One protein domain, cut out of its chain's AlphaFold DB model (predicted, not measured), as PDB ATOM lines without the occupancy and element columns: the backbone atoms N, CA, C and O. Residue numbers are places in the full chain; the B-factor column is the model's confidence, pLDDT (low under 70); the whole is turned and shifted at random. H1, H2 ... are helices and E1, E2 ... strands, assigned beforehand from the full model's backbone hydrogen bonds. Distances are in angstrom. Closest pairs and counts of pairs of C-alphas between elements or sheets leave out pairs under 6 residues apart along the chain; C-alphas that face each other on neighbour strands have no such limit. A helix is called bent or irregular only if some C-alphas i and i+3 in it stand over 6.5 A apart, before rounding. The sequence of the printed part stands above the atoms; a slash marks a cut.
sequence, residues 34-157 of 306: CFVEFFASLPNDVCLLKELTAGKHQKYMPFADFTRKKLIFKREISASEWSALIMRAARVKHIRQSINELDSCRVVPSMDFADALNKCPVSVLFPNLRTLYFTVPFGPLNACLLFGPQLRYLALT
ATOM      1  N   CYS A  34     -30.770  13.623 151.576       86.81
ATOM      2  CA  CYS A  34     -30.907  12.214 151.914       86.81
ATOM      3  C   CYS A  34     -29.558  11.563 152.211       86.81
ATOM      4  O   CYS A  34     -28.718  11.382 151.329       86.81
ATOM      5  N   PHE A  35     -29.364  11.136 153.461       86.81
ATOM      6  CA  PHE A  35     -28.136  10.458 153.878       86.81
ATOM      7  C   PHE A  35     -27.868   9.203 153.050       86.81
ATOM      8  O   PHE A  35     -26.728   8.893 152.730       86.81
ATOM      9  N   VAL A  36     -28.927   8.491 152.667       86.50
ATOM     10  CA  VAL A  36     -28.814   7.264 151.877       86.50
ATOM     11  C   VAL A  36     -28.440   7.558 150.416       86.50
ATOM     12  O   VAL A  36     -27.691   6.794 149.810       86.50
ATOM     13  N   GLU A  37     -28.888   8.682 149.853       84.44
ATOM     14  CA  GLU A  37     -28.538   9.086 148.481       84.44
ATOM     15  C   GLU A  37     -27.066   9.468 148.345       84.44
ATOM     16  O   GLU A  37     -26.469   9.238 147.294       84.44
ATOM     17  N   PHE A  38     -26.440   9.945 149.423       91.44
ATOM     18  CA  PHE A  38     -24.995  10.151 149.449       91.44
ATOM     19  C   PHE A  38     -24.230   8.867 149.069       91.44
ATOM     20  O   PHE A  38     -23.285   8.913 148.277       91.44
ATOM     21  N   PHE A  39     -24.688   7.703 149.542       92.06
ATOM     22  CA  PHE A  39     -24.101   6.398 149.206       92.06
ATOM     23  C   PHE A  39     -24.529   5.875 147.837       92.06
ATOM     24  O   PHE A  39     -23.804   5.072 147.257       92.06
ATOM     25  N   ALA A  40     -25.637   6.361 147.274       88.56
ATOM     26  CA  ALA A  40     -26.038   6.031 145.904       88.56
ATOM     27  C   ALA A  40     -25.062   6.588 144.845       88.56
ATOM     28  O   ALA A  40     -25.155   6.233 143.675       88.56
ATOM     29  N   SER A  41     -24.102   7.430 145.252       90.12
ATOM     30  CA  SER A  41     -22.980   7.874 144.417       90.12
ATOM     31  C   SER A  41     -21.856   6.832 144.265       90.12
ATOM     32  O   SER A  41     -20.879   7.086 143.546       90.12
ATOM     33  N   LEU A  42     -21.952   5.693 144.962       94.88
ATOM     34  CA  LEU A  42     -21.087   4.532 144.762       94.88
ATOM     35  C   LEU A  42     -21.479   3.781 143.476       94.88
ATOM     36  O   LEU A  42     -22.621   3.885 143.025       94.88
ATOM     37  N   PRO A  43     -20.564   2.996 142.881       96.31
ATOM     38  CA  PRO A  43     -20.876   2.181 141.709       96.31
ATOM     39  C   PRO A  43     -22.087   1.245 141.908       96.31
ATOM     40  O   PRO A  43     -22.322   0.718 142.997       96.31
ATOM     41  N   ASN A  44     -22.848   1.000 140.835       94.94
ATOM     42  CA  ASN A  44     -24.074   0.178 140.854       94.94
ATOM     43  C   ASN A  44     -23.835  -1.305 141.203       94.94
ATOM     44  O   ASN A  44     -24.776  -2.049 141.516       94.94
ATOM     45  N   ASP A  45     -22.596  -1.776 141.080       96.25
ATOM     46  CA  ASP A  45     -22.165  -3.100 141.524       96.25
ATOM     47  C   ASP A  45     -21.842  -3.133 143.027       96.25
ATOM     48  O   ASP A  45     -21.917  -4.205 143.613       96.25
ATOM     49  N   VAL A  46     -21.575  -1.982 143.662       96.44
ATOM     50  CA  VAL A  46     -21.441  -1.833 145.124       96.44
ATOM     51  C   VAL A  46     -22.800  -1.707 145.779       96.44
ATOM     52  O   VAL A  46     -23.105  -2.435 146.721       96.44
ATOM     53  N   CYS A  47     -23.619  -0.773 145.297       94.62
ATOM     54  CA  CYS A  47     -24.899  -0.441 145.901       94.62
ATOM     55  C   CYS A  47     -26.022  -0.460 144.863       94.62
ATOM     56  O   CYS A  47     -25.823  -0.170 143.686       94.62
ATOM     57  N   LEU A  48     -27.221  -0.846 145.289       93.81
ATOM     58  CA  LEU A  48     -28.405  -0.874 144.444       93.81
ATOM     59  C   LEU A  48     -29.594  -0.303 145.194       93.81
ATOM     60  O   LEU A  48     -29.909  -0.734 146.301       93.81
ATOM     61  N   LEU A  49     -30.299   0.611 144.536       92.06
ATOM     62  CA  LEU A  49     -31.621   1.051 144.949       92.06
ATOM     63  C   LEU A  49     -32.661   0.062 144.415       92.06
ATOM     64  O   LEU A  49     -32.994   0.075 143.232       92.06
ATOM     65  N   LYS A  50     -33.159  -0.816 145.284       91.25
ATOM     66  CA  LYS A  50     -34.218  -1.774 144.957       91.25
ATOM     67  C   LYS A  50     -35.575  -1.184 145.313       91.25
ATOM     68  O   LYS A  50     -35.780  -0.784 146.453       91.25
ATOM     69  N   GLU A  51     -36.514  -1.151 144.378       90.06
ATOM     70  CA  GLU A  51     -37.886  -0.742 144.689       90.06
ATOM     71  C   GLU A  51     -38.521  -1.722 145.681       90.06
ATOM     72  O   GLU A  51     -38.475  -2.943 145.494       90.06
ATOM     73  N   LEU A  52     -39.087  -1.194 146.765       84.25
ATOM     74  CA  LEU A  52     -39.945  -1.970 147.643       84.25
ATOM     75  C   LEU A  52     -41.308  -2.037 146.968       84.25
ATOM     76  O   LEU A  52     -42.050  -1.057 146.930       84.25
ATOM     77  N   THR A  53     -41.627  -3.202 146.414       80.19
ATOM     78  CA  THR A  53     -42.996  -3.497 146.006       80.19
ATOM     79  C   THR A  53     -43.892  -3.376 147.236       80.19
ATOM     80  O   THR A  53     -43.490  -3.772 148.334       80.19
ATOM     81  N   ALA A  54     -45.092  -2.815 147.063       70.88
ATOM     82  CA  ALA A  54     -46.119  -2.670 148.098       70.88
ATOM     83  C   ALA A  54     -46.687  -4.043 148.522       70.88
ATOM     84  O   ALA A  54     -47.873  -4.334 148.404       70.88
ATOM     85  N   GLY A  55     -45.810  -4.950 148.947       65.00
ATOM     86  CA  GLY A  55     -46.164  -6.236 149.514       65.00
ATOM     87  C   GLY A  55     -46.806  -6.058 150.887       65.00
ATOM     88  O   GLY A  55     -46.743  -4.990 151.489       65.00
ATOM     89  N   LYS A  56     -47.385  -7.150 151.397       58.72
ATOM     90  CA  LYS A  56     -48.249  -7.308 152.591       58.72
ATOM     91  C   LYS A  56     -47.768  -6.688 153.932       58.72
ATOM     92  O   LYS A  56     -48.412  -6.888 154.956       58.72
ATOM     93  N   HIS A  57     -46.665  -5.943 153.959       55.16
ATOM     94  CA  HIS A  57     -46.092  -5.269 155.126       55.16
ATOM     95  C   HIS A  57     -46.706  -3.896 155.452       55.16
ATOM     96  O   HIS A  57     -46.317  -3.293 156.451       55.16
ATOM     97  N   GLN A  58     -47.705  -3.427 154.693       57.72
ATOM     98  CA  GLN A  58     -48.422  -2.170 154.976       57.72
ATOM     99  C   GLN A  58     -49.074  -2.146 156.377       57.72
ATOM    100  O   GLN A  58     -49.339  -1.081 156.923       57.72
ATOM    101  N   LYS A  59     -49.263  -3.314 157.014       58.28
ATOM    102  CA  LYS A  59     -49.945  -3.448 158.312       58.28
ATOM    103  C   LYS A  59     -49.236  -2.767 159.497       58.28
ATOM    104  O   LYS A  59     -49.889  -2.523 160.503       58.28
ATOM    105  N   TYR A  60     -47.937  -2.464 159.404       57.81
ATOM    106  CA  TYR A  60     -47.156  -1.954 160.546       57.81
ATOM    107  C   TYR A  60     -46.728  -0.485 160.436       57.81
ATOM    108  O   TYR A  60     -46.139   0.037 161.378       57.81
ATOM    109  N   MET A  61     -47.024   0.205 159.328       60.66
ATOM    110  CA  MET A  61     -46.753   1.641 159.197       60.66
ATOM    111  C   MET A  61     -47.885   2.338 158.428       60.66
ATOM    112  O   MET A  61     -47.893   2.286 157.201       60.66
ATOM    113  N   PRO A  62     -48.814   3.031 159.111       55.66
ATOM    114  CA  PRO A  62     -49.959   3.699 158.479       55.66
ATOM    115  C   PRO A  62     -49.595   4.912 157.592       55.66
ATOM    116  O   PRO A  62     -50.480   5.524 157.013       55.66
ATOM    117  N   PHE A  63     -48.306   5.242 157.439       57.38
ATOM    118  CA  PHE A  63     -47.800   6.338 156.594       57.38
ATOM    119  C   PHE A  63     -47.075   5.835 155.321       57.38
ATOM    120  O   PHE A  63     -46.142   6.474 154.832       57.38
ATOM    121  N   ALA A  64     -47.412   4.636 154.829       53.12
ATOM    122  CA  ALA A  64     -46.612   3.880 153.852       53.12
ATOM    123  C   ALA A  64     -47.074   3.953 152.380       53.12
ATOM    124  O   ALA A  64     -46.631   3.128 151.586       53.12
ATOM    125  N   ASP A  65     -47.886   4.935 151.978       56.12
ATOM    126  CA  ASP A  65     -48.352   5.045 150.578       56.12
ATOM    127  C   ASP A  65     -47.277   5.526 149.581       56.12
ATOM    128  O   ASP A  65     -47.534   5.649 148.384       56.12
ATOM    129  N   PHE A  66     -46.038   5.739 150.028       62.53
ATOM    130  CA  PHE A  66     -44.933   6.130 149.155       62.53
ATOM    131  C   PHE A  66     -44.123   4.914 148.712       62.53
ATOM    132  O   PHE A  66     -43.655   4.131 149.540       62.53
ATOM    133  N   THR A  67     -43.899   4.785 147.399       58.59
ATOM    134  CA  THR A  67     -42.954   3.822 146.821       58.59
ATOM    135  C   THR A  67     -41.563   4.092 147.394       58.59
ATOM    136  O   THR A  67     -40.879   5.036 146.993       58.59
ATOM    137  N   ARG A  68     -41.151   3.282 148.372       75.38
ATOM    138  CA  ARG A  68     -39.835   3.395 149.001       75.38
ATOM    139  C   ARG A  68     -38.828   2.563 148.207       75.38
ATOM    140  O   ARG A  68     -39.043   1.383 147.957       75.38
ATOM    141  N   LYS A  69     -37.709   3.152 147.805       87.25
ATOM    142  CA  LYS A  69     -36.517   2.419 147.369       87.25
ATOM    143  C   LYS A  69     -35.752   1.968 148.614       87.25
ATOM    144  O   LYS A  69     -35.752   2.642 149.637       87.25
ATOM    145  N   LYS A  70     -35.091   0.822 148.546       87.88
ATOM    146  CA  LYS A  70     -34.194   0.309 149.578       87.88
ATOM    147  C   LYS A  70     -32.778   0.305 149.030       87.88
ATOM    148  O   LYS A  70     -32.549  -0.311 147.991       87.88
ATOM    149  N   LEU A  71     -31.841   0.962 149.706       90.88
ATOM    150  CA  LEU A  71     -30.424   0.855 149.370       90.88
ATOM    151  C   LEU A  71     -29.879  -0.464 149.918       90.88
ATOM    152  O   LEU A  71     -30.012  -0.744 151.107       90.88
ATOM    153  N   ILE A  72     -29.287  -1.274 149.045       92.00
ATOM    154  CA  ILE A  72     -28.711  -2.580 149.370       92.00
ATOM    155  C   ILE A  72     -27.258  -2.589 148.901       92.00
ATOM    156  O   ILE A  72     -26.994  -2.272 147.741       92.00
ATOM    157  N   PHE A  73     -26.331  -2.987 149.772       93.69
ATOM    158  CA  PHE A  73     -24.957  -3.280 149.376       93.69
ATOM    159  C   PHE A  73     -24.879  -4.685 148.764       93.69
ATOM    160  O   PHE A  73     -25.290  -5.661 149.383       93.69
ATOM    161  N   LYS A  74     -24.388  -4.784 147.527       95.69
ATOM    162  CA  LYS A  74     -24.205  -6.046 146.787       95.69
ATOM    163  C   LYS A  74     -22.861  -6.708 147.079       95.69
ATOM    164  O   LYS A  74     -22.743  -7.924 146.961       95.69
ATOM    165  N   ARG A  75     -21.856  -5.905 147.429       95.88
ATOM    166  CA  ARG A  75     -20.518  -6.335 147.838       95.88
ATOM    167  C   ARG A  75     -19.925  -5.336 148.824       95.88
ATOM    168  O   ARG A  75     -20.488  -4.266 149.052       95.88
ATOM    169  N   GLU A  76     -18.769  -5.680 149.375       96.88
ATOM    170  CA  GLU A  76     -17.989  -4.766 150.205       96.88
ATOM    171  C   GLU A  76     -17.459  -3.576 149.393       96.88
ATOM    172  O   GLU A  76     -17.139  -3.695 148.204       96.88
ATOM    173  N   ILE A  77     -17.369  -2.421 150.055       97.00
ATOM    174  CA  ILE A  77     -16.792  -1.197 149.497       97.00
ATOM    175  C   ILE A  77     -15.267  -1.360 149.493       97.00
ATOM    176  O   ILE A  77     -14.658  -1.610 150.534       97.00
ATOM    177  N   SER A  78     -14.648  -1.228 148.325       97.62
ATOM    178  CA  SER A  78     -13.195  -1.329 148.173       97.62
ATOM    179  C   SER A  78     -12.470  -0.096 148.730       97.62
ATOM    180  O   SER A  78     -13.065   0.957 148.959       97.62
ATOM    181  N   ALA A  79     -11.151  -0.191 148.920       97.81
ATOM    182  CA  ALA A  79     -10.347   0.909 149.461       97.81
ATOM    183  C   ALA A  79     -10.384   2.186 148.592       97.81
ATOM    184  O   ALA A  79     -10.435   3.299 149.124       97.81
ATOM    185  N   SER A  80     -10.387   2.051 147.262       97.75
ATOM    186  CA  SER A  80     -10.481   3.196 146.343       97.75
ATOM    187  C   SER A  80     -11.859   3.861 146.399       97.75
ATOM    188  O   SER A  80     -11.957   5.087 146.375       97.75
ATOM    189  N   GLU A  81     -12.922   3.071 146.549       97.56
ATOM    190  CA  GLU A  81     -14.293   3.568 146.698       97.56
ATOM    191  C   GLU A  81     -14.497   4.272 148.038       97.56
ATOM    192  O   GLU A  81     -15.079   5.357 148.070       97.56
ATOM    193  N   TRP A  82     -13.948   3.722 149.126       97.19
ATOM    194  CA  TRP A  82     -13.899   4.409 150.416       97.19
ATOM    195  C   TRP A  82     -13.159   5.737 150.313       97.19
ATOM    196  O   TRP A  82     -13.659   6.744 150.802       97.19
ATOM    197  N   SER A  83     -12.009   5.761 149.638       97.56
ATOM    198  CA  SER A  83     -11.228   6.989 149.454       97.56
ATOM    199  C   SER A  83     -12.040   8.061 148.718       97.56
ATOM    200  O   SER A  83     -12.103   9.208 149.159       97.56
ATOM    201  N   ALA A  84     -12.734   7.683 147.639       96.38
ATOM    202  CA  ALA A  84     -13.620   8.586 146.909       96.38
ATOM    203  C   ALA A  84     -14.786   9.090 147.773       96.38
ATOM    204  O   ALA A  84     -15.114  10.278 147.740       96.38
ATOM    205  N   LEU A  85     -15.396   8.205 148.564       96.38
ATOM    206  CA  LEU A  85     -16.497   8.552 149.455       96.38
ATOM    207  C   LEU A  85     -16.051   9.503 150.572       96.38
ATOM    208  O   LEU A  85     -16.726  10.497 150.817       96.38
ATOM    209  N   ILE A  86     -14.902   9.245 151.200       96.88
ATOM    210  CA  ILE A  86     -14.321  10.083 152.260       96.88
ATOM    211  C   ILE A  86     -14.017  11.489 151.732       96.88
ATOM    212  O   ILE A  86     -14.363  12.475 152.381       96.88
ATOM    213  N   MET A  87     -13.449  11.608 150.524       96.50
ATOM    214  CA  MET A  87     -13.208  12.917 149.899       96.50
ATOM    215  C   MET A  87     -14.499  13.718 149.682       96.50
ATOM    216  O   MET A  87     -14.499  14.938 149.845       96.50
ATOM    217  N   ARG A  88     -15.607  13.054 149.324       96.31
ATOM    218  CA  ARG A  88     -16.925  13.703 149.203       96.31
ATOM    219  C   ARG A  88     -17.492  14.052 150.579       96.31
ATOM    220  O   ARG A  88     -17.986  15.157 150.776       96.31
ATOM    221  N   ALA A  89     -17.380  13.136 151.538       96.56
ATOM    222  CA  ALA A  89     -17.915  13.276 152.888       96.56
ATOM    223  C   ALA A  89     -17.261  14.439 153.650       96.56
ATOM    224  O   ALA A  89     -17.936  15.160 154.382       96.56
ATOM    225  N   ALA A  90     -15.977  14.702 153.394       97.19
ATOM    226  CA  ALA A  90     -15.266  15.862 153.919       97.19
ATOM    227  C   ALA A  90     -15.883  17.211 153.502       97.19
ATOM    228  O   ALA A  90     -15.664  18.208 154.186       97.19
ATOM    229  N   ARG A  91     -16.670  17.270 152.423       97.19
ATOM    230  CA  ARG A  91     -17.324  18.502 151.946       97.19
ATOM    231  C   ARG A  91     -18.703  18.726 152.572       97.19
ATOM    232  O   ARG A  91     -19.224  19.839 152.528       97.19
ATOM    233  N   VAL A  92     -19.281  17.690 153.181       96.56
ATOM    234  CA  VAL A  92     -20.628  17.728 153.756       96.56
ATOM    235  C   VAL A  92     -20.636  18.549 155.042       96.56
ATOM    236  O   VAL A  92     -19.870  18.294 155.970       96.56
ATOM    237  N   LYS A  93     -21.542  19.530 155.104       97.06
ATOM    238  CA  LYS A  93     -21.747  20.412 156.265       97.06
ATOM    239  C   LYS A  93     -23.102  20.183 156.922       97.06
ATOM    240  O   LYS A  93     -23.228  20.354 158.135       97.06
ATOM    241  N   HIS A  94     -24.102  19.779 156.149       95.69
ATOM    242  CA  HIS A  94     -25.462  19.585 156.622       95.69
ATOM    243  C   HIS A  94     -26.019  18.275 156.067       95.69
ATOM    244  O   HIS A  94     -25.998  18.060 154.860       95.69
ATOM    245  N   ILE A  95     -26.535  17.422 156.948       93.25
ATOM    246  CA  ILE A  95     -27.319  16.236 156.596       93.25
ATOM    247  C   ILE A  95     -28.723  16.436 157.165       93.25
ATOM    248  O   ILE A  95     -28.864  16.698 158.364       93.25
ATOM    249  N   ARG A  96     -29.758  16.341 156.325       90.62
ATOM    250  CA  ARG A  96     -31.155  16.579 156.722       90.62
ATOM    251  C   ARG A  96     -32.109  15.493 156.243       90.62
ATOM    252  O   ARG A  96     -32.943  15.722 155.382       90.62
ATOM    253  N   GLN A  97     -32.066  14.341 156.898       85.25
ATOM    254  CA  GLN A  97     -32.964  13.230 156.609       85.25
ATOM    255  C   GLN A  97     -34.366  13.499 157.196       85.25
ATOM    256  O   GLN A  97     -34.653  13.112 158.334       85.25
ATOM    257  N   SER A  98     -35.245  14.154 156.432       75.19
ATOM    258  CA  SER A  98     -36.657  14.351 156.789       75.19
ATOM    259  C   SER A  98     -37.522  13.177 156.324       75.19
ATOM    260  O   SER A  98     -37.377  12.695 155.207       75.19
ATOM    261  N   ILE A  99     -38.425  12.698 157.188       63.31
ATOM    262  CA  ILE A  99     -39.500  11.756 156.803       63.31
ATOM    263  C   ILE A  99     -40.802  12.510 156.498       63.31
ATOM    264  O   ILE A  99     -41.674  11.983 155.815       63.31
ATOM    265  N   ASN A 100     -40.937  13.743 156.995       61.28
ATOM    266  CA  ASN A 100     -42.194  14.494 156.951       61.28
ATOM    267  C   ASN A 100     -42.390  15.264 155.646       61.28
ATOM    268  O   ASN A 100     -43.501  15.683 155.335       61.28
ATOM    269  N   GLU A 101     -41.322  15.464 154.885       57.16
ATOM    270  CA  GLU A 101     -41.445  15.994 153.540       57.16
ATOM    271  C   GLU A 101     -41.830  14.833 152.630       57.16
ATOM    272  O   GLU A 101     -41.044  13.914 152.409       57.16
ATOM    273  N   LEU A 102     -43.058  14.895 152.115       57.34
ATOM    274  CA  LEU A 102     -43.677  13.940 151.190       57.34
ATOM    275  C   LEU A 102     -42.792  13.580 149.972       57.34
ATOM    276  O   LEU A 102     -43.078  12.603 149.283       57.34
ATOM    277  N   ASP A 103     -41.702  14.319 149.734       57.62
ATOM    278  CA  ASP A 103     -40.837  14.167 148.570       57.62
ATOM    279  C   ASP A 103     -39.343  13.896 148.833       57.62
ATOM    280  O   ASP A 103     -38.707  13.349 147.932       57.62
ATOM    281  N   SER A 104     -38.750  14.194 149.999       58.25
ATOM    282  CA  SER A 104     -37.275  14.318 150.059       58.25
ATOM    283  C   SER A 104     -36.487  13.041 150.376       58.25
ATOM    284  O   SER A 104     -35.318  12.959 150.018       58.25
ATOM    285  N   CYS A 105     -37.089  11.992 150.950       62.91
ATOM    286  CA  CYS A 105     -36.386  10.712 151.120       62.91
ATOM    287  C   CYS A 105     -37.281   9.498 150.907       62.91
ATOM    288  O   CYS A 105     -37.851   8.918 151.833       62.91
ATOM    289  N   ARG A 106     -37.308   9.028 149.660       75.50
ATOM    290  CA  ARG A 106     -37.920   7.742 149.305       75.50
ATOM    291  C   ARG A 106     -36.983   6.562 149.541       75.50
ATOM    292  O   ARG A 106     -37.372   5.441 149.238       75.50
ATOM    293  N   VAL A 107     -35.767   6.775 150.048       82.75
ATOM    294  CA  VAL A 107     -34.780   5.704 150.212       82.75
ATOM    295  C   VAL A 107     -34.616   5.306 151.676       82.75
ATOM    296  O   VAL A 107     -34.258   6.125 152.517       82.75
ATOM    297  N   VAL A 108     -34.830   4.023 151.969       82.31
ATOM    298  CA  VAL A 108     -34.514   3.411 153.265       82.31
ATOM    299  C   VAL A 108     -33.243   2.560 153.169       82.31
ATOM    300  O   VAL A 108     -33.008   1.916 152.144       82.31
ATOM    301  N   PRO A 109     -32.407   2.521 154.210       85.06
ATOM    302  CA  PRO A 109     -31.243   1.640 154.255       85.06
ATOM    303  C   PRO A 109     -31.631   0.160 154.411       85.06
ATOM    304  O   PRO A 109     -32.698  -0.174 154.935       85.06
ATOM    305  N   SER A 110     -30.759  -0.754 153.978       86.88
ATOM    306  CA  SER A 110     -30.814  -2.162 154.387       86.88
ATOM    307  C   SER A 110     -30.304  -2.359 155.817       86.88
ATOM    308  O   SER A 110     -29.684  -1.470 156.390       86.88
ATOM    309  N   MET A 111     -30.559  -3.535 156.400       81.50
ATOM    310  CA  MET A 111     -30.028  -3.875 157.730       81.50
ATOM    311  C   MET A 111     -28.492  -3.904 157.710       81.50
ATOM    312  O   MET A 111     -27.859  -3.310 158.577       81.50
ATOM    313  N   ASP A 112     -27.912  -4.459 156.643       87.31
ATOM    314  CA  ASP A 112     -26.458  -4.565 156.435       87.31
ATOM    315  C   ASP A 112     -25.777  -3.209 156.190       87.31
ATOM    316  O   ASP A 112     -24.553  -3.117 156.109       87.31
ATOM    317  N   PHE A 113     -26.555  -2.131 156.045       87.12
ATOM    318  CA  PHE A 113     -26.009  -0.794 155.845       87.12
ATOM    319  C   PHE A 113     -25.167  -0.350 157.047       87.12
ATOM    320  O   PHE A 113     -24.121   0.270 156.866       87.12
ATOM    321  N   ALA A 114     -25.597  -0.690 158.269       86.50
ATOM    322  CA  ALA A 114     -24.827  -0.374 159.467       86.50
ATOM    323  C   ALA A 114     -23.502  -1.145 159.514       86.50
ATOM    324  O   ALA A 114     -22.462  -0.557 159.803       86.50
ATOM    325  N   ASP A 115     -23.524  -2.424 159.140       89.38
ATOM    326  CA  ASP A 115     -22.329  -3.270 159.092       89.38
ATOM    327  C   ASP A 115     -21.336  -2.782 158.037       89.38
ATOM    328  O   ASP A 115     -20.133  -2.730 158.290       89.38
ATOM    329  N   ALA A 116     -21.830  -2.363 156.868       91.75
ATOM    330  CA  ALA A 116     -21.003  -1.757 155.832       91.75
ATOM    331  C   ALA A 116     -20.345  -0.459 156.323       91.75
ATOM    332  O   ALA A 116     -19.154  -0.252 156.101       91.75
ATOM    333  N   LEU A 117     -21.090   0.395 157.032       90.75
ATOM    334  CA  LEU A 117     -20.551   1.633 157.594       90.75
ATOM    335  C   LEU A 117     -19.540   1.406 158.713       90.75
ATOM    336  O   LEU A 117     -18.531   2.104 158.769       90.75
ATOM    337  N   ASN A 118     -19.750   0.404 159.560       90.56
ATOM    338  CA  ASN A 118     -18.811   0.057 160.625       90.56
ATOM    339  C   ASN A 118     -17.452  -0.450 160.093       90.56
ATOM    340  O   ASN A 118     -16.486  -0.482 160.850       90.56
ATOM    341  N   LYS A 119     -17.351  -0.792 158.798       94.12
ATOM    342  CA  LYS A 119     -16.092  -1.124 158.102       94.12
ATOM    343  C   LYS A 119     -15.366   0.096 157.515       94.12
ATOM    344  O   LYS A 119     -14.372  -0.074 156.810       94.12
ATOM    345  N   CYS A 120     -15.858   1.316 157.746       95.56
ATOM    346  CA  CYS A 120     -15.215   2.524 157.242       95.56
ATOM    347  C   CYS A 120     -13.770   2.630 157.776       95.56
ATOM    348  O   CYS A 120     -13.561   2.491 158.983       95.56
ATOM    349  N   PRO A 121     -12.764   2.900 156.921       96.81
ATOM    350  CA  PRO A 121     -11.358   2.914 157.336       96.81
ATOM    351  C   PRO A 121     -10.959   4.169 158.131       96.81
ATOM    352  O   PRO A 121      -9.797   4.307 158.509       96.81
ATOM    353  N   VAL A 122     -11.890   5.098 158.365       95.50
ATOM    354  CA  VAL A 122     -11.670   6.317 159.151       95.50
ATOM    355  C   VAL A 122     -12.613   6.365 160.344       95.50
ATOM    356  O   VAL A 122     -13.730   5.856 160.296       95.50
ATOM    357  N   SER A 123     -12.174   7.020 161.417       92.44
ATOM    358  CA  SER A 123     -12.969   7.171 162.639       92.44
ATOM    359  C   SER A 123     -14.108   8.180 162.508       92.44
ATOM    360  O   SER A 123     -15.084   8.064 163.239       92.44
ATOM    361  N   VAL A 124     -13.988   9.153 161.595       94.62
ATOM    362  CA  VAL A 124     -14.973  10.213 161.343       94.62
ATOM    363  C   VAL A 124     -15.161  10.353 159.835       94.62
ATOM    364  O   VAL A 124     -14.267  10.826 159.135       94.62
ATOM    365  N   LEU A 125     -16.329   9.959 159.329       95.50
ATOM    366  CA  LEU A 125     -16.647  10.027 157.903       95.50
ATOM    367  C   LEU A 125     -16.930  11.468 157.459       95.50
ATOM    368  O   LEU A 125     -16.494  11.869 156.385       95.50
ATOM    369  N   PHE A 126     -17.607  12.263 158.295       96.06
ATOM    370  CA  PHE A 126     -17.998  13.642 157.979       96.06
ATOM    371  C   PHE A 126     -17.296  14.658 158.900       96.06
ATOM    372  O   PHE A 126     -17.918  15.212 159.811       96.06
ATOM    373  N   PRO A 127     -15.993  14.931 158.698       96.50
ATOM    374  CA  PRO A 127     -15.209  15.771 159.608       96.50
ATOM    375  C   PRO A 127     -15.702  17.224 159.700       96.50
ATOM    376  O   PRO A 127     -15.500  17.869 160.726       96.50
ATOM    377  N   ASN A 128     -16.375  17.727 158.658       97.19
ATOM    378  CA  ASN A 128     -16.887  19.099 158.574       97.19
ATOM    379  C   ASN A 128     -18.402  19.214 158.821       97.19
ATOM    380  O   ASN A 128     -18.972  20.291 158.613       97.19
ATOM    381  N   LEU A 129     -19.055  18.138 159.277       96.94
ATOM    382  CA  LEU A 129     -20.489  18.133 159.548       96.94
ATOM    383  C   LEU A 129     -20.825  19.083 160.699       96.94
ATOM    384  O   LEU A 129     -20.281  18.958 161.790       96.94
ATOM    385  N   ARG A 130     -21.754  20.009 160.457       97.38
ATOM    386  CA  ARG A 130     -22.243  21.002 161.427       97.38
ATOM    387  C   ARG A 130     -23.681  20.750 161.839       97.38
ATOM    388  O   ARG A 130     -24.032  21.010 162.986       97.38
ATOM    389  N   THR A 131     -24.507  20.257 160.924       96.06
ATOM    390  CA  THR A 131     -25.917  19.962 161.186       96.06
ATOM    391  C   THR A 131     -26.223  18.530 160.810       96.06
ATOM    392  O   THR A 131     -25.992  18.133 159.670       96.06
ATOM    393  N   LEU A 132     -26.813  17.797 161.742       93.88
ATOM    394  CA  LEU A 132     -27.356  16.475 161.505       93.88
ATOM    395  C   LEU A 132     -28.791  16.429 162.014       93.88
ATOM    396  O   LEU A 132     -29.033  16.449 163.218       93.88
ATOM    397  N   TYR A 133     -29.730  16.362 161.080       91.88
ATOM    398  CA  TYR A 133     -31.122  16.036 161.349       91.88
ATOM    399  C   TYR A 133     -31.390  14.635 160.811       91.88
ATOM    400  O   TYR A 133     -31.196  14.375 159.620       91.88
ATOM    401  N   PHE A 134     -31.782  13.719 161.691       86.31
ATOM    402  CA  PHE A 134     -31.792  12.299 161.388       86.31
ATOM    403  C   PHE A 134     -33.012  11.590 161.971       86.31
ATOM    404  O   PHE A 134     -33.278  11.667 163.170       86.31
ATOM    405  N   THR A 135     -33.745  10.896 161.096       78.81
ATOM    406  CA  THR A 135     -35.073  10.345 161.421       78.81
ATOM    407  C   THR A 135     -35.204   8.845 161.124       78.81
ATOM    408  O   THR A 135     -36.241   8.253 161.383       78.81
ATOM    409  N   VAL A 136     -34.194   8.194 160.541       65.44
ATOM    410  CA  VAL A 136     -34.311   6.795 160.090       65.44
ATOM    411  C   VAL A 136     -33.612   5.848 161.077       65.44
ATOM    412  O   VAL A 136     -32.525   6.191 161.555       65.44
ATOM    413  N   PRO A 137     -34.199   4.677 161.405       63.41
ATOM    414  CA  PRO A 137     -33.514   3.631 162.155       63.41
ATOM    415  C   PRO A 137     -32.380   3.079 161.310       63.41
ATOM    416  O   PRO A 137     -32.592   2.589 160.202       63.41
ATOM    417  N   PHE A 138     -31.184   3.090 161.872       64.81
ATOM    418  CA  PHE A 138     -30.136   2.181 161.447       64.81
ATOM    419  C   PHE A 138     -29.828   1.277 162.637       64.81
ATOM    420  O   PHE A 138     -30.196   1.587 163.776       64.81
ATOM    421  N   GLY A 139     -29.207   0.130 162.377       67.50
ATOM    422  CA  GLY A 139     -28.702  -0.744 163.432       67.50
ATOM    423  C   GLY A 139     -27.652  -0.049 164.317       67.50
ATOM    424  O   GLY A 139     -27.569   1.181 164.353       67.50
ATOM    425  N   PRO A 140     -26.815  -0.804 165.038       71.44
ATOM    426  CA  PRO A 140     -25.753  -0.236 165.865       71.44
ATOM    427  C   PRO A 140     -24.658   0.405 164.987       71.44
ATOM    428  O   PRO A 140     -23.616  -0.190 164.722       71.44
ATOM    429  N   LEU A 141     -24.902   1.617 164.488       72.69
ATOM    430  CA  LEU A 141     -23.915   2.430 163.781       72.69
ATOM    431  C   LEU A 141     -22.915   2.996 164.770       72.69
ATOM    432  O   LEU A 141     -23.322   3.566 165.767       72.69
ATOM    433  N   ASN A 142     -21.620   2.946 164.489       79.25
ATOM    434  CA  ASN A 142     -20.664   3.680 165.304       79.25
ATOM    435  C   ASN A 142     -20.975   5.191 165.261       79.25
ATOM    436  O   ASN A 142     -20.757   5.847 164.244       79.25
ATOM    437  N   ALA A 143     -21.473   5.745 166.370       75.19
ATOM    438  CA  ALA A 143     -21.754   7.169 166.534       75.19
ATOM    439  C   ALA A 143     -20.582   8.044 166.066       75.19
ATOM    440  O   ALA A 143     -20.771   8.997 165.308       75.19
ATOM    441  N   CYS A 144     -19.361   7.690 166.464       81.19
ATOM    442  CA  CYS A 144     -18.167   8.474 166.167       81.19
ATOM    443  C   CYS A 144     -17.932   8.629 164.657       81.19
ATOM    444  O   CYS A 144     -17.388   9.644 164.231       81.19
ATOM    445  N   LEU A 145     -18.426   7.685 163.847       86.00
ATOM    446  CA  LEU A 145     -18.328   7.749 162.394       86.00
ATOM    447  C   LEU A 145     -19.119   8.922 161.806       86.00
ATOM    448  O   LEU A 145     -18.659   9.565 160.863       86.00
ATOM    449  N   LEU A 146     -20.316   9.192 162.331       84.88
ATOM    450  CA  LEU A 146     -21.207  10.221 161.788       84.88
ATOM    451  C   LEU A 146     -20.981  11.582 162.427       84.88
ATOM    452  O   LEU A 146     -21.115  12.613 161.769       84.88
ATOM    453  N   PHE A 147     -20.668  11.591 163.717       85.56
ATOM    454  CA  PHE A 147     -20.678  12.811 164.493       85.56
ATOM    455  C   PHE A 147     -19.267  13.398 164.610       85.56
ATOM    456  O   PHE A 147     -18.516  13.096 165.538       85.56
ATOM    457  N   GLY A 148     -18.907  14.233 163.635       87.62
ATOM    458  CA  GLY A 148     -17.613  14.908 163.605       87.62
ATOM    459  C   GLY A 148     -17.445  16.000 164.676       87.62
ATOM    460  O   GLY A 148     -18.426  16.489 165.242       87.62
ATOM    461  N   PRO A 149     -16.199  16.459 164.908       95.19
ATOM    462  CA  PRO A 149     -15.873  17.475 165.917       95.19
ATOM    463  C   PRO A 149     -16.464  18.862 165.631       95.19
ATOM    464  O   PRO A 149     -16.482  19.724 166.509       95.19
ATOM    465  N   GLN A 150     -16.940  19.089 164.404       97.38
ATOM    466  CA  GLN A 150     -17.554  20.342 163.963       97.38
ATOM    467  C   GLN A 150     -19.074  20.390 164.182       97.38
ATOM    468  O   GLN A 150     -19.704  21.385 163.807       97.38
ATOM    469  N   LEU A 151     -19.666  19.344 164.773       97.00
ATOM    470  CA  LEU A 151     -21.109  19.240 164.952       97.00
ATOM    471  C   LEU A 151     -21.621  20.323 165.909       97.00
ATOM    472  O   LEU A 151     -21.161  20.433 167.043       97.00
ATOM    473  N   ARG A 152     -22.597  21.105 165.440       97.62
ATOM    474  CA  ARG A 152     -23.244  22.202 166.176       97.62
ATOM    475  C   ARG A 152     -24.713  21.924 166.453       97.62
ATOM    476  O   ARG A 152     -25.206  22.279 167.514       97.62
ATOM    477  N   TYR A 153     -25.400  21.271 165.523       96.81
ATOM    478  CA  TYR A 153     -26.832  21.007 165.609       96.81
ATOM    479  C   TYR A 153     -27.079  19.517 165.411       96.81
ATOM    480  O   TYR A 153     -26.827  18.985 164.327       96.81
ATOM    481  N   LEU A 154     -27.584  18.857 166.448       94.12
ATOM    482  CA  LEU A 154     -27.970  17.456 166.425       94.12
ATOM    483  C   LEU A 154     -29.467  17.340 166.690       94.12
ATOM    484  O   LEU A 154     -29.956  17.782 167.726       94.12
ATOM    485  N   ALA A 155     -30.187  16.708 165.776       92.19
ATOM    486  CA  ALA A 155     -31.587  16.366 165.937       92.19
ATOM    487  C   ALA A 155     -31.798  14.898 165.554       92.19
ATOM    488  O   ALA A 155     -31.658  14.530 164.391       92.19
ATOM    489  N   LEU A 156     -32.121  14.065 166.539       88.38
ATOM    490  CA  LEU A 156     -32.446  12.649 166.382       88.38
ATOM    491  C   LEU A 156     -33.920  12.445 166.728       88.38
ATOM    492  O   LEU A 156     -34.380  12.963 167.746       88.38
ATOM    493  N   THR A 157     -34.665  11.690 165.927       83.31
ATOM    494  CA  THR A 157     -36.070  11.373 166.238       83.31
ATOM    495  C   THR A 157     -36.255   9.940 166.739       83.31
ATOM    496  O   THR A 157     -35.343   9.115 166.657       83.31
TER     497      THR A 157
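What this domain is: This is residues 34 to 157 of the 306 residues of an uncharacterized protein of Coniophora puteana (strain RWD-64-598) (UniProt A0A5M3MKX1). Look for two small sheets of three strands each, set apart from one another, with the short helix H1 in the middle, over E2 of the first sheet and grazing the second. H3 stands at one side of this body, H4 grazes the first sheet, and residues 55 to 62, with H2 in them, stick out as a free arm. The printed part has 124 residues with five named helices and six named strands, in the order H1, E1, H2, E2, H3, E3, E4, H4, E5, H5, E6; under half of the residues are in named elements, and the class is mixed, helices and strands. The first sheet runs E1, E2, E4 and is mixed; the second runs E3, E5, E6 and is all parallel. The whole is compact, with a radius of gyration of the C-alphas of 14.7 A and spans of 40 by 33 by 23 A.

Where its parts are: Find C-alpha 35 at (-28.136, 10.458, 153.878); there H1 begins, residues 35 to 39. E1, residues 47 to 51, covers 13.0 A from first to last C-alpha. H2, residues 56 to 60, is irregular: C-alphas 56 and 59 are 7.1 A apart. E2, residues 69 to 73, is again 13.0 A long. At C-alpha 79, (-10.347, 0.909, 149.461), you reach H3, residues 79 to 89, the longest helix at 14.9 A. E3, residues 94 to 96, and E4, residues 107 to 109, are short strands. H4, residues 112 to 118, is 9.9 A long, and E5, residues 131 to 134, is 9.7 A long. After H5, residues 143 to 146, the last strand E6, residues 153 to 157, runs 13.4 A to C-alpha 157 at (-36.070, 11.373, 166.238).

How they stand to each other: Start at the sheet E1 E2 E4. E1 and E2 are antiparallel at 151 degrees, with N 48 and O 72 within hydrogen-bond range at 2.8 A. E2 and E4 are parallel at 36 degrees, with N 71 and O 108 at 2.9 A. H1 is on this sheet at a height over the sheet of 8.5 A and lies over E2; the closest C-alphas of H1 and E2 are those of Val 36 and Leu 71, 7.1 A apart. H4 only grazes the sheet with residues 112 to 116, and its closest C-alpha pair with E2 is Phe 73 and Phe 113, 7.0 A. H1 and H3 are close but not clearly touching, with the C-alphas of Phe 39 and Leu 85 closest at 7.9 A. Now go to the sheet E3 E5 E6, which H1 only grazes with residues 35 to 38; the closest C-alphas of H1 and E3 are those of Phe 35 and Ile 95, 6.4 A apart. E3 and E5 are parallel at 20 degrees, with N 95 and O 131 at 2.9 A. E5 and E6 are parallel at 2 degrees, with N 132 and O 153 at 2.8 A. E5, H5 and E6 make a strand-helix-strand unit, two parallel neighbour strands with a helix between them along the chain, and its crossover is right-handed. H4 and H5 are close but not clearly touching, at 7.9 A between the C-alphas of Asn 118 and Leu 145. In H3 and H4 every O i to N i+4 pair is within hydrogen-bond range; H1 has 0 of 1 but 2 of 2 O i to N i+3 pairs, H2 has 0 of 1 and 1 of 2, and H5 is too short for an O i to N i+4 pair.

The domain as a whole: The two C-alphas farthest apart are those of Lys 56 and Pro 149, 42.9 A. The printed part has no cut. The link from H4 to E5, residues 119 to 130, is long. Look in the B-factor column for low confidence: residues 55 to 67, 99 to 105 and 136 to 139 are under 70, against a mean pLDDT of 84.7 for the printed part.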